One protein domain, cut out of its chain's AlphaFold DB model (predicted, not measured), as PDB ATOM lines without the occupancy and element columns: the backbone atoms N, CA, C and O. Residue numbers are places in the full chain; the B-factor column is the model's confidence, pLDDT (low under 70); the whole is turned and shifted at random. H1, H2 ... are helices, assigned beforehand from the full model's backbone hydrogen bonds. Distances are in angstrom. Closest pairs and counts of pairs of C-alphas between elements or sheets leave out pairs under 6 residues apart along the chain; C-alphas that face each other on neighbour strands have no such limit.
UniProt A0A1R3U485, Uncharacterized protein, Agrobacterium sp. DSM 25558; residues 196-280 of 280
ATOM      1  N   PRO A 196     173.325 258.688 237.585       49.16
ATOM      2  CA  PRO A 196     173.703 259.483 236.418       49.16
ATOM      3  C   PRO A 196     174.154 258.591 235.236       49.16
ATOM      4  O   PRO A 196     174.766 257.537 235.421       49.16
ATOM      5  N   LEU A 197     173.901 259.049 234.001       47.50
ATOM      6  CA  LEU A 197     174.155 258.354 232.719       47.50
ATOM      7  C   LEU A 197     175.586 257.780 232.569       47.50
ATOM      8  O   LEU A 197     175.785 256.721 231.977       47.50
ATOM      9  N   PHE A 198     176.576 258.461 233.151       48.25
ATOM     10  CA  PHE A 198     178.002 258.122 233.069       48.25
ATOM     11  C   PHE A 198     178.353 256.761 233.689       48.25
ATOM     12  O   PHE A 198     179.237 256.054 233.201       48.25
ATOM     13  N   LEU A 199     177.650 256.357 234.751       58.31
ATOM     14  CA  LEU A 199     177.972 255.113 235.444       58.31
ATOM     15  C   LEU A 199     177.489 253.876 234.677       58.31
ATOM     16  O   LEU A 199     178.142 252.832 234.723       58.31
ATOM     17  N   LYS A 200     176.400 254.010 233.905       69.62
ATOM     18  CA  LYS A 200     175.870 252.935 233.054       69.62
ATOM     19  C   LYS A 200     176.915 252.502 232.032       69.62
ATOM     20  O   LYS A 200     177.200 251.316 231.912       69.62
ATOM     21  N   GLU A 201     177.501 253.453 231.305       70.44
ATOM     22  CA  GLU A 201     178.469 253.140 230.248       70.44
ATOM     23  C   GLU A 201     179.696 252.408 230.782       70.44
ATOM     24  O   GLU A 201     180.159 251.437 230.182       70.44
ATOM     25  N   ARG A 202     180.220 252.855 231.925       72.25
ATOM     26  CA  ARG A 202     181.403 252.259 232.544       72.25
ATOM     27  C   ARG A 202     181.119 250.844 233.053       72.25
ATOM     28  O   ARG A 202     181.945 249.956 232.853       72.25
ATOM     29  N   MET A 203     179.939 250.620 233.630       80.88
ATOM     30  CA  MET A 203     179.499 249.297 234.073       80.88
ATOM     31  C   MET A 203     179.282 248.338 232.895       80.88
ATOM     32  O   MET A 203     179.812 247.231 232.905       80.88
ATOM     33  N   MET A 204     178.588 248.774 231.839       81.69
ATOM     34  CA  MET A 204     178.363 247.933 230.657       81.69
ATOM     35  C   MET A 204     179.673 247.570 229.949       81.69
ATOM     36  O   MET A 204     179.818 246.446 229.477       81.69
ATOM     37  N   ARG A 205     180.661 248.479 229.908       82.19
ATOM     38  CA  ARG A 205     182.009 248.149 229.409       82.19
ATOM     39  C   ARG A 205     182.680 247.073 230.261       82.19
ATOM     40  O   ARG A 205     183.298 246.174 229.704       82.19
ATOM     41  N   PHE A 206     182.553 247.150 231.584       80.94
ATOM     42  CA  PHE A 206     183.127 246.157 232.490       80.94
ATOM     43  C   PHE A 206     182.500 244.768 232.308       80.94
ATOM     44  O   PHE A 206     183.237 243.789 232.192       80.94
ATOM     45  N   PHE A 207     181.167 244.695 232.226       87.62
ATOM     46  CA  PHE A 207     180.438 243.452 231.965       87.62
ATOM     47  C   PHE A 207     180.842 242.824 230.632       87.62
ATOM     48  O   PHE A 207     181.241 241.665 230.598       87.62
ATOM     49  N   LYS A 208     180.860 243.612 229.551       86.56
ATOM     50  CA  LYS A 208     181.275 243.128 228.227       86.56
ATOM     51  C   LYS A 208     182.739 242.692 228.170       86.56
ATOM     52  O   LYS A 208     183.073 241.794 227.409       86.56
ATOM     53  N   ALA A 209     183.614 243.307 228.967       87.00
ATOM     54  CA  ALA A 209     185.016 242.905 229.062       87.00
ATOM     55  C   ALA A 209     185.222 241.609 229.866       87.00
ATOM     56  O   ALA A 209     186.241 240.947 229.690       87.00
ATOM     57  N   ASN A 210     184.282 241.243 230.745       89.56
ATOM     58  CA  ASN A 210     184.373 240.064 231.613       89.56
ATOM     59  C   ASN A 210     183.047 239.278 231.616       89.56
ATOM     60  O   ASN A 210     182.431 239.126 232.673       89.56
ATOM     61  N   PRO A 211     182.591 238.776 230.457       91.75
ATOM     62  CA  PRO A 211     181.204 238.350 230.290       91.75
ATOM     63  C   PRO A 211     180.856 237.095 231.110       91.75
ATOM     64  O   PRO A 211     179.738 236.981 231.593       91.75
ATOM     65  N   ASN A 212     181.838 236.227 231.387       93.69
ATOM     66  CA  ASN A 212     181.664 234.984 232.157       93.69
ATOM     67  C   ASN A 212     182.016 235.122 233.653       93.69
ATOM     68  O   ASN A 212     182.078 234.130 234.379       93.69
ATOM     69  N   ARG A 213     182.323 236.336 234.130       89.31
ATOM     70  CA  ARG A 213     182.625 236.561 235.550       89.31
ATOM     71  C   ARG A 213     181.331 236.493 236.359       89.31
ATOM     72  O   ARG A 213     180.377 237.189 236.028       89.31
ATOM     73  N   GLN A 214     181.342 235.721 237.446       92.62
ATOM     74  CA  GLN A 214     180.215 235.646 238.378       92.62
ATOM     75  C   GLN A 214     179.938 237.019 238.999       92.62
ATOM     76  O   GLN A 214     180.854 237.694 239.489       92.62
ATOM     77  N   LEU A 215     178.678 237.440 238.932       89.06
ATOM     78  CA  LEU A 215     178.216 238.732 239.411       89.06
ATOM     79  C   LEU A 215     177.614 238.612 240.810       89.06
ATOM     80  O   LEU A 215     177.137 237.563 241.233       89.06
ATOM     81  N   THR A 216     177.606 239.727 241.539       88.25
ATOM     82  CA  THR A 216     176.771 239.856 242.736       88.25
ATOM     83  C   THR A 216     175.302 239.958 242.330       88.25
ATOM     84  O   THR A 216     174.999 240.348 241.202       88.25
ATOM     85  N   LYS A 217     174.377 239.712 243.267       86.81
ATOM     86  CA  LYS A 217     172.931 239.842 243.021       86.81
ATOM     87  C   LYS A 217     172.565 241.176 242.370       86.81
ATOM     88  O   LYS A 217     171.927 241.207 241.327       86.81
ATOM     89  N   ALA A 218     173.046 242.282 242.939       81.56
ATOM     90  CA  ALA A 218     172.756 243.621 242.429       81.56
ATOM     91  C   ALA A 218     173.296 243.851 241.006       81.56
ATOM     92  O   ALA A 218     172.632 244.490 240.189       81.56
ATOM     93  N   ALA A 219     174.490 243.333 240.699       83.75
ATOM     94  CA  ALA A 219     175.082 243.437 239.371       83.75
ATOM     95  C   ALA A 219     174.364 242.540 238.349       83.75
ATOM     96  O   ALA A 219     174.140 242.977 237.222       83.75
ATOM     97  N   PHE A 220     173.949 241.336 238.749       91.19
ATOM     98  CA  PHE A 220     173.179 240.418 237.909       91.19
ATOM     99  C   PHE A 220     171.783 240.971 237.594       91.19
ATOM    100  O   PHE A 220     171.380 241.003 236.438       91.19
ATOM    101  N   GLU A 221     171.082 241.533 238.581       90.81
ATOM    102  CA  GLU A 221     169.808 242.229 238.361       90.81
ATOM    103  C   GLU A 221     169.933 243.398 237.370       90.81
ATOM    104  O   GLU A 221     169.042 243.639 236.555       90.81
ATOM    105  N   LEU A 222     171.033 244.157 237.440       88.56
ATOM    106  CA  LEU A 222     171.309 245.229 236.482       88.56
ATOM    107  C   LEU A 222     171.624 244.681 235.088       88.56
ATOM    108  O   LEU A 222     171.206 245.288 234.103       88.56
ATOM    109  N   ALA A 223     172.331 243.553 235.000       91.50
ATOM    110  CA  ALA A 223     172.573 242.861 233.742       91.50
ATOM    111  C   ALA A 223     171.251 242.410 233.103       91.50
ATOM    112  O   ALA A 223     170.981 242.803 231.974       91.50
ATOM    113  N   LEU A 224     170.384 241.712 233.846       92.94
ATOM    114  CA  LEU A 224     169.044 241.306 233.396       92.94
ATOM    115  C   LEU A 224     168.235 242.499 232.869       92.94
ATOM    116  O   LEU A 224     167.706 242.464 231.758       92.94
ATOM    117  N   PHE A 225     168.192 243.591 233.635       92.25
ATOM    118  CA  PHE A 225     167.496 244.815 233.244       92.25
ATOM    119  C   PHE A 225     168.024 245.423 231.942       92.25
ATOM    120  O   PHE A 225     167.245 245.754 231.045       92.25
ATOM    121  N   TYR A 226     169.341 245.607 231.823       90.88
ATOM    122  CA  TYR A 226     169.911 246.228 230.631       90.88
ATOM    123  C   TYR A 226     169.881 245.315 229.411       90.88
ATOM    124  O   TYR A 226     169.773 245.843 228.306       90.88
ATOM    125  N   SER A 227     169.944 243.996 229.592       92.69
ATOM    126  CA  SER A 227     169.779 243.020 228.515       92.69
ATOM    127  C   SER A 227     168.340 243.012 228.004       92.69
ATOM    128  O   SER A 227     168.124 243.194 226.809       92.69
ATOM    129  N   LEU A 228     167.339 242.948 228.892       90.88
ATOM    130  CA  LEU A 228     165.932 242.949 228.477       90.88
ATOM    131  C   LEU A 228     165.516 244.258 227.793       90.88
ATOM    132  O   LEU A 228     164.759 244.240 226.823       90.88
ATOM    133  N   ARG A 229     166.059 245.402 228.233       89.69
ATOM    134  CA  ARG A 229     165.800 246.706 227.594       89.69
ATOM    135  C   ARG A 229     166.285 246.819 226.152       89.69
ATOM    136  O   ARG A 229     165.868 247.751 225.469       89.69
ATOM    137  N   GLN A 230     167.154 245.921 225.687       88.50
ATOM    138  CA  GLN A 230     167.531 245.869 224.270       88.50
ATOM    139  C   GLN A 230     166.359 245.394 223.396       88.50
ATOM    140  O   GLN A 230     166.279 245.790 222.237       88.50
ATOM    141  N   HIS A 231     165.437 244.614 223.970       87.12
ATOM    142  CA  HIS A 231     164.238 244.095 223.308       87.12
ATOM    143  C   HIS A 231     162.986 244.922 223.641       87.12
ATOM    144  O   HIS A 231     162.184 245.201 222.756       87.12
ATOM    145  N   TRP A 232     162.854 245.386 224.891       85.00
ATOM    146  CA  TRP A 232     161.743 246.230 225.348       85.00
ATOM    147  C   TRP A 232     162.248 247.516 226.016       85.00
ATOM    148  O   TRP A 232     162.481 247.532 227.226       85.00
ATOM    149  N   PRO A 233     162.403 248.624 225.267       83.50
ATOM    150  CA  PRO A 233     163.010 249.858 225.775       83.50
ATOM    151  C   PRO A 233     162.346 250.456 227.024       83.50
ATOM    152  O   PRO A 233     163.034 251.136 227.794       83.50
ATOM    153  N   ASP A 234     161.057 250.175 227.236       79.44
ATOM    154  CA  ASP A 234     160.216 250.773 228.281       79.44
ATOM    155  C   ASP A 234     160.072 249.915 229.552       79.44
ATOM    156  O   ASP A 234     159.422 250.334 230.510       79.44
ATOM    157  N   VAL A 235     160.693 248.729 229.613       78.50
ATOM    158  CA  VAL A 235     160.629 247.883 230.817       78.50
ATOM    159  C   VAL A 235     161.386 248.524 231.990       78.50
ATOM    160  O   VAL A 235     162.446 249.139 231.822       78.50
ATOM    161  N   THR A 236     160.848 248.383 233.204       80.69
ATOM    162  CA  THR A 236     161.474 248.860 234.449       80.69
ATOM    163  C   THR A 236     162.407 247.800 235.043       80.69
ATOM    164  O   THR A 236     162.229 246.612 234.788       80.69
ATOM    165  N   LYS A 237     163.377 248.200 235.885       82.00
ATOM    166  CA  LYS A 237     164.308 247.252 236.539       82.00
ATOM    167  C   LYS A 237     163.558 246.165 237.308       82.00
ATOM    168  O   LYS A 237     163.873 244.992 237.152       82.00
ATOM    169  N   THR A 238     162.568 246.558 238.110       78.69
ATOM    170  CA  THR A 238     161.762 245.631 238.914       78.69
ATOM    171  C   THR A 238     161.089 244.584 238.034       78.69
ATOM    172  O   THR A 238     161.285 243.399 238.273       78.69
ATOM    173  N   LYS A 239     160.400 245.016 236.967       81.50
ATOM    174  CA  LYS A 239     159.717 244.113 236.031       81.50
ATOM    175  C   LYS A 239     160.696 243.192 235.313       81.50
ATOM    176  O   LYS A 239     160.444 242.002 235.230       81.50
ATOM    177  N   SER A 240     161.840 243.706 234.853       86.75
ATOM    178  CA  SER A 240     162.846 242.863 234.196       86.75
ATOM    179  C   SER A 240     163.366 241.757 235.104       86.75
ATOM    180  O   SER A 240     163.502 240.624 234.659       86.75
ATOM    181  N   VAL A 241     163.666 242.081 236.363       87.81
ATOM    182  CA  VAL A 241     164.147 241.086 237.326       87.81
ATOM    183  C   VAL A 241     163.042 240.084 237.640       87.81
ATOM    184  O   VAL A 241     163.283 238.889 237.559       87.81
ATOM    185  N   GLU A 242     161.837 240.554 237.954       85.88
ATOM    186  CA  GLU A 242     160.703 239.693 238.295       85.88
ATOM    187  C   GLU A 242     160.364 238.718 237.162       85.88
ATOM    188  O   GLU A 242     160.306 237.512 237.388       85.88
ATOM    189  N   TRP A 243     160.222 239.213 235.930       89.75
ATOM    190  CA  TRP A 243     159.866 238.387 234.777       89.75
ATOM    191  C   TRP A 243     160.941 237.360 234.435       89.75
ATOM    192  O   TRP A 243     160.619 236.198 234.209       89.75
ATOM    193  N   LEU A 244     162.214 237.768 234.410       89.75
ATOM    194  CA  LEU A 244     163.301 236.873 234.015       89.75
ATOM    195  C   LEU A 244     163.642 235.855 235.103       89.75
ATOM    196  O   LEU A 244     163.921 234.708 234.772       89.75
ATOM    197  N   MET A 245     163.576 236.236 236.382       90.75
ATOM    198  CA  MET A 245     163.774 235.287 237.482       90.75
ATOM    199  C   MET A 245     162.615 234.287 237.574       90.75
ATOM    200  O   MET A 245     162.850 233.111 237.828       90.75
ATOM    201  N   HIS A 246     161.377 234.721 237.304       88.19
ATOM    202  CA  HIS A 246     160.236 233.807 237.208       88.19
ATOM    203  C   HIS A 246     160.353 232.867 236.001       88.19
ATOM    204  O   HIS A 246     160.035 231.693 236.117       88.19
ATOM    205  N   PHE A 247     160.859 233.355 234.865       90.69
ATOM    206  CA  PHE A 247     161.044 232.551 233.654       90.69
ATOM    207  C   PHE A 247     162.043 231.402 233.822       90.69
ATOM    208  O   PHE A 247     161.833 230.330 233.263       90.69
ATOM    209  N   ILE A 248     163.124 231.620 234.574       91.81
ATOM    210  CA  ILE A 248     164.135 230.580 234.818       91.81
ATOM    211  C   ILE A 248     163.807 229.684 236.016       91.81
ATOM    212  O   ILE A 248     164.461 228.662 236.170       91.81
ATOM    213  N   GLU A 249     162.846 230.073 236.863       91.94
ATOM    214  CA  GLU A 249     162.424 229.349 238.074       91.94
ATOM    215  C   GLU A 249     163.576 228.999 239.045       91.94
ATOM    216  O   GLU A 249     163.550 227.971 239.721       91.94
ATOM    217  N   ILE A 250     164.605 229.852 239.125       88.75
ATOM    218  CA  ILE A 250     165.811 229.627 239.941       88.75
ATOM    219  C   ILE A 250     166.080 230.839 240.830       88.75
ATOM    220  O   ILE A 250     166.092 231.977 240.359       88.75
ATOM    221  N   ASP A 251     166.363 230.595 242.111       88.88
ATOM    222  CA  ASP A 251     166.720 231.638 243.073       88.88
ATOM    223  C   ASP A 251     168.175 232.100 242.922       88.88
ATOM    224  O   ASP A 251     169.087 231.317 242.655       88.88
ATOM    225  N   PHE A 252     168.420 233.398 243.142       89.06
ATOM    226  CA  PHE A 252     169.778 233.936 243.065       89.06
ATOM    227  C   PHE A 252     170.717 233.254 244.069       89.06
ATOM    228  O   PHE A 252     170.493 233.327 245.278       89.06
ATOM    229  N   GLY A 253     171.826 232.718 243.563       87.69
ATOM    230  CA  GLY A 253     172.841 232.027 244.356       87.69
ATOM    231  C   GLY A 253     172.701 230.506 244.364       87.69
ATOM    232  O   GLY A 253     173.527 229.861 245.005       87.69
ATOM    233  N   GLU A 254     171.721 229.947 243.643       92.12
ATOM    234  CA  GLU A 254     171.607 228.501 243.436       92.12
ATOM    235  C   GLU A 254     172.919 227.924 242.886       92.12
ATOM    236  O   GLU A 254     173.538 228.474 241.959       92.12
ATOM    237  N   GLU A 255     173.367 226.828 243.495       90.06
ATOM    238  CA  GLU A 255     174.647 226.211 243.178       90.06
ATOM    239  C   GLU A 255     174.601 225.566 241.785       90.06
ATOM    240  O   GLU A 255     173.667 224.855 241.426       90.06
ATOM    241  N   GLY A 256     175.624 225.827 240.970       88.50
ATOM    242  CA  GLY A 256     175.698 225.311 239.601       88.50
ATOM    243  C   GLY A 256     174.976 226.157 238.548       88.50
ATOM    244  O   GLY A 256     175.138 225.875 237.360       88.50
ATOM    245  N   PHE A 257     174.257 227.216 238.936       92.75
ATOM    246  CA  PHE A 257     173.730 228.194 237.985       92.75
ATOM    247  C   PHE A 257     174.781 229.252 237.616       92.75
ATOM    248  O   PHE A 257     175.579 229.681 238.452       92.75
ATOM    249  N   ASP A 258     174.795 229.682 236.351       95.00
ATOM    250  CA  ASP A 258     175.707 230.724 235.880       95.00
ATOM    251  C   ASP A 258     175.135 232.122 236.162       95.00
ATOM    252  O   ASP A 258     174.217 232.578 235.481       95.00
ATOM    253  N   TRP A 259     175.714 232.834 237.130       95.12
ATOM    254  CA  TRP A 259     175.341 234.203 237.508       95.12
ATOM    255  C   TRP A 259     176.201 235.261 236.797       95.12
ATOM    256  O   TRP A 259     176.515 236.313 237.360       95.12
ATOM    257  N   SER A 260     176.639 234.980 235.568       95.44
ATOM    258  CA  SER A 260     177.456 235.882 234.752       95.44
ATOM    259  C   SER A 260     176.639 236.847 233.883       95.44
ATOM    260  O   SER A 260     175.424 236.716 233.723       95.44
ATOM    261  N   TYR A 261     177.310 237.835 233.282       93.88
ATOM    262  CA  TYR A 261     176.671 238.734 232.315       93.88
ATOM    263  C   TYR A 261     176.222 237.990 231.046       93.88
ATOM    264  O   TYR A 261     175.127 238.258 230.554       93.88
ATOM    265  N   SER A 262     177.012 237.023 230.561       94.88
ATOM    266  CA  SER A 262     176.647 236.158 229.427       94.88
ATOM    267  C   SER A 262     175.331 235.428 229.676       94.88
ATOM    268  O   SER A 262     174.472 235.372 228.800       94.88
ATOM    269  N   SER A 263     175.168 234.882 230.885       96.50
ATOM    270  CA  SER A 263     173.939 234.203 231.293       96.50
ATOM    271  C   SER A 263     172.756 235.170 231.321       96.50
ATOM    272  O   SER A 263     171.724 234.891 230.721       96.50
ATOM    273  N   ALA A 264     172.925 236.361 231.902       95.50
ATOM    274  CA  ALA A 264     171.879 237.382 231.907       95.50
ATOM    275  C   ALA A 264     171.459 237.830 230.489       95.50
ATOM    276  O   ALA A 264     170.271 238.031 230.241       95.50
ATOM    277  N   GLU A 265     172.405 237.987 229.551       95.56
ATOM    278  CA  GLU A 265     172.097 238.251 228.133       95.56
ATOM    279  C   GLU A 265     171.327 237.094 227.493       95.56
ATOM    280  O   GLU A 265     170.323 237.330 226.823       95.56
ATOM    281  N   LYS A 266     171.758 235.853 227.737       96.06
ATOM    282  CA  LYS A 266     171.101 234.657 227.210       96.06
ATOM    283  C   LYS A 266     169.661 234.525 227.715       96.06
ATOM    284  O   LYS A 266     168.762 234.362 226.902       96.06
ATOM    285  N   ILE A 267     169.442 234.661 229.023       95.69
ATOM    286  CA  ILE A 267     168.113 234.585 229.653       95.69
ATOM    287  C   ILE A 267     167.178 235.647 229.067       95.69
ATOM    288  O   ILE A 267     166.041 235.348 228.713       95.69
ATOM    289  N   ALA A 268     167.657 236.888 228.930       93.75
ATOM    290  CA  ALA A 268     166.870 237.959 228.328       93.75
ATOM    291  C   ALA A 268     166.536 237.676 226.853       93.75
ATOM    292  O   ALA A 268     165.423 237.975 226.423       93.75
ATOM    293  N   GLY A 269     167.472 237.088 226.100       92.50
ATOM    294  CA  GLY A 269     167.266 236.669 224.713       92.50
ATOM    295  C   GLY A 269     166.242 235.540 224.579       92.50
ATOM    296  O   GLY A 269     165.315 235.663 223.789       92.50
ATOM    297  N   GLU A 270     166.348 234.485 225.389       93.69
ATOM    298  CA  GLU A 270     165.399 233.358 225.401       93.69
ATOM    299  C   GLU A 270     163.990 233.809 225.809       93.69
ATOM    300  O   GLU A 270     163.005 233.437 225.171       93.69
ATOM    301  N   TYR A 271     163.889 234.672 226.823       92.31
ATOM    302  CA  TYR A 271     162.622 235.296 227.198       92.31
ATOM    303  C   TYR A 271     162.059 236.146 226.052       92.31
ATOM    304  O   TYR A 271     160.873 236.069 225.737       92.31
ATOM    305  N   ALA A 272     162.905 236.940 225.389       89.31
ATOM    306  CA  ALA A 272     162.485 237.720 224.236       89.31
ATOM    307  C   ALA A 272     162.007 236.833 223.084       89.31
ATOM    308  O   ALA A 272     160.983 237.126 222.491       89.31
ATOM    309  N   GLU A 273     162.667 235.721 222.781       88.38
ATOM    310  CA  GLU A 273     162.210 234.794 221.741       88.38
ATOM    311  C   GLU A 273     160.878 234.117 222.088       88.38
ATOM    312  O   GLU A 273     160.049 233.902 221.201       88.38
ATOM    313  N   ALA A 274     160.655 233.809 223.367       87.50
ATOM    314  CA  ALA A 274     159.423 233.192 223.839       87.50
ATOM    315  C   ALA A 274     158.224 234.160 223.842       87.50
ATOM    316  O   ALA A 274     157.101 233.733 223.567       87.50
ATOM    317  N   PHE A 275     158.451 235.445 224.149       84.25
ATOM    318  CA  PHE A 275     157.384 236.418 224.428       84.25
ATOM    319  C   PHE A 275     157.370 237.659 223.532       84.25
ATOM    320  O   PHE A 275     156.422 238.442 223.599       84.25
ATOM    321  N   ALA A 276     158.374 237.876 222.683       71.69
ATOM    322  CA  ALA A 276     158.271 238.889 221.646       71.69
ATOM    323  C   ALA A 276     157.256 238.400 220.616       71.69
ATOM    324  O   ALA A 276     157.501 237.448 219.871       71.69
ATOM    325  N   GLU A 277     156.116 239.089 220.537       58.88
ATOM    326  CA  GLU A 277     155.356 239.126 219.296       58.88
ATOM    327  C   GLU A 277     156.356 239.499 218.207       58.88
ATOM    328  O   GLU A 277     156.929 240.587 218.254       58.88
ATOM    329  N   LYS A 278     156.661 238.546 217.315       44.09
ATOM    330  CA  LYS A 278     157.639 238.706 216.238       44.09
ATOM    331  C   LYS A 278     157.451 240.083 215.616       44.09
ATOM    332  O   LYS A 278     156.482 240.292 214.892       44.09
ATOM    333  N   ALA A 279     158.368 240.992 215.929       32.94
ATOM    334  CA  ALA A 279     158.432 242.300 215.315       32.94
ATOM    335  C   ALA A 279     158.650 242.064 213.815       32.94
ATOM    336  O   ALA A 279     159.748 241.698 213.393       32.94
ATOM    337  N   ALA A 280     157.563 242.156 213.054       32.41
ATOM    338  CA  ALA A 280     157.537 242.147 211.600       32.41
ATOM    339  C   ALA A 280     157.491 243.590 211.101       32.41
ATOM    340  O   ALA A 280     156.712 244.383 211.681       32.41
TER     341      ALA A 280
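What this domain is: This is residues 196 to 280 of the 280 residues of an uncharacterized protein of Agrobacterium sp. DSM 25558 (UniProt A0A1R3U485). The longest helix, H4, packs with H2 and H3 in a core of three crossed helices, and H1 lies across one end of this core, by the first residue of H4. The printed part has 85 residues, with four named helices in the order H1, H2, H3, H4 and no named strand: all helix. It is compact, with a radius of gyration of the C-alphas of 12.6 A and spans of 33 by 33 by 21 A.

How they stand to each other: H4, residues 261 to 275, touches H2, residues 217 to 228, at a steep tilt of 44 degrees, the same way; the closest C-alphas, of Leu 224 and Ala 264, are 5.1 A apart. H3, residues 237 to 248, touches H2, about perpendicular at 89 degrees, closest at C-alphas 225 and 240, 5.1 A. H1, residues 197 to 209, is close to H4 but not clearly touching, closest at C-alphas 207 and 261, 6.0 A. In H2, H3 and H4 every O i to N i+4 pair is within hydrogen-bond range; in H1, 7 of 9.

Where its parts are: H4 spans 21.0 A and H1 19.2 A. C-alpha 197 is at (174.155, 258.354, 232.719), C-alpha 275 at (157.384, 236.418, 224.428).

The domain as a whole: The printed part has no cut. The link from H3 to H4 is long. Residues 196 to 200 and 277 to 280 have pLDDT under 70.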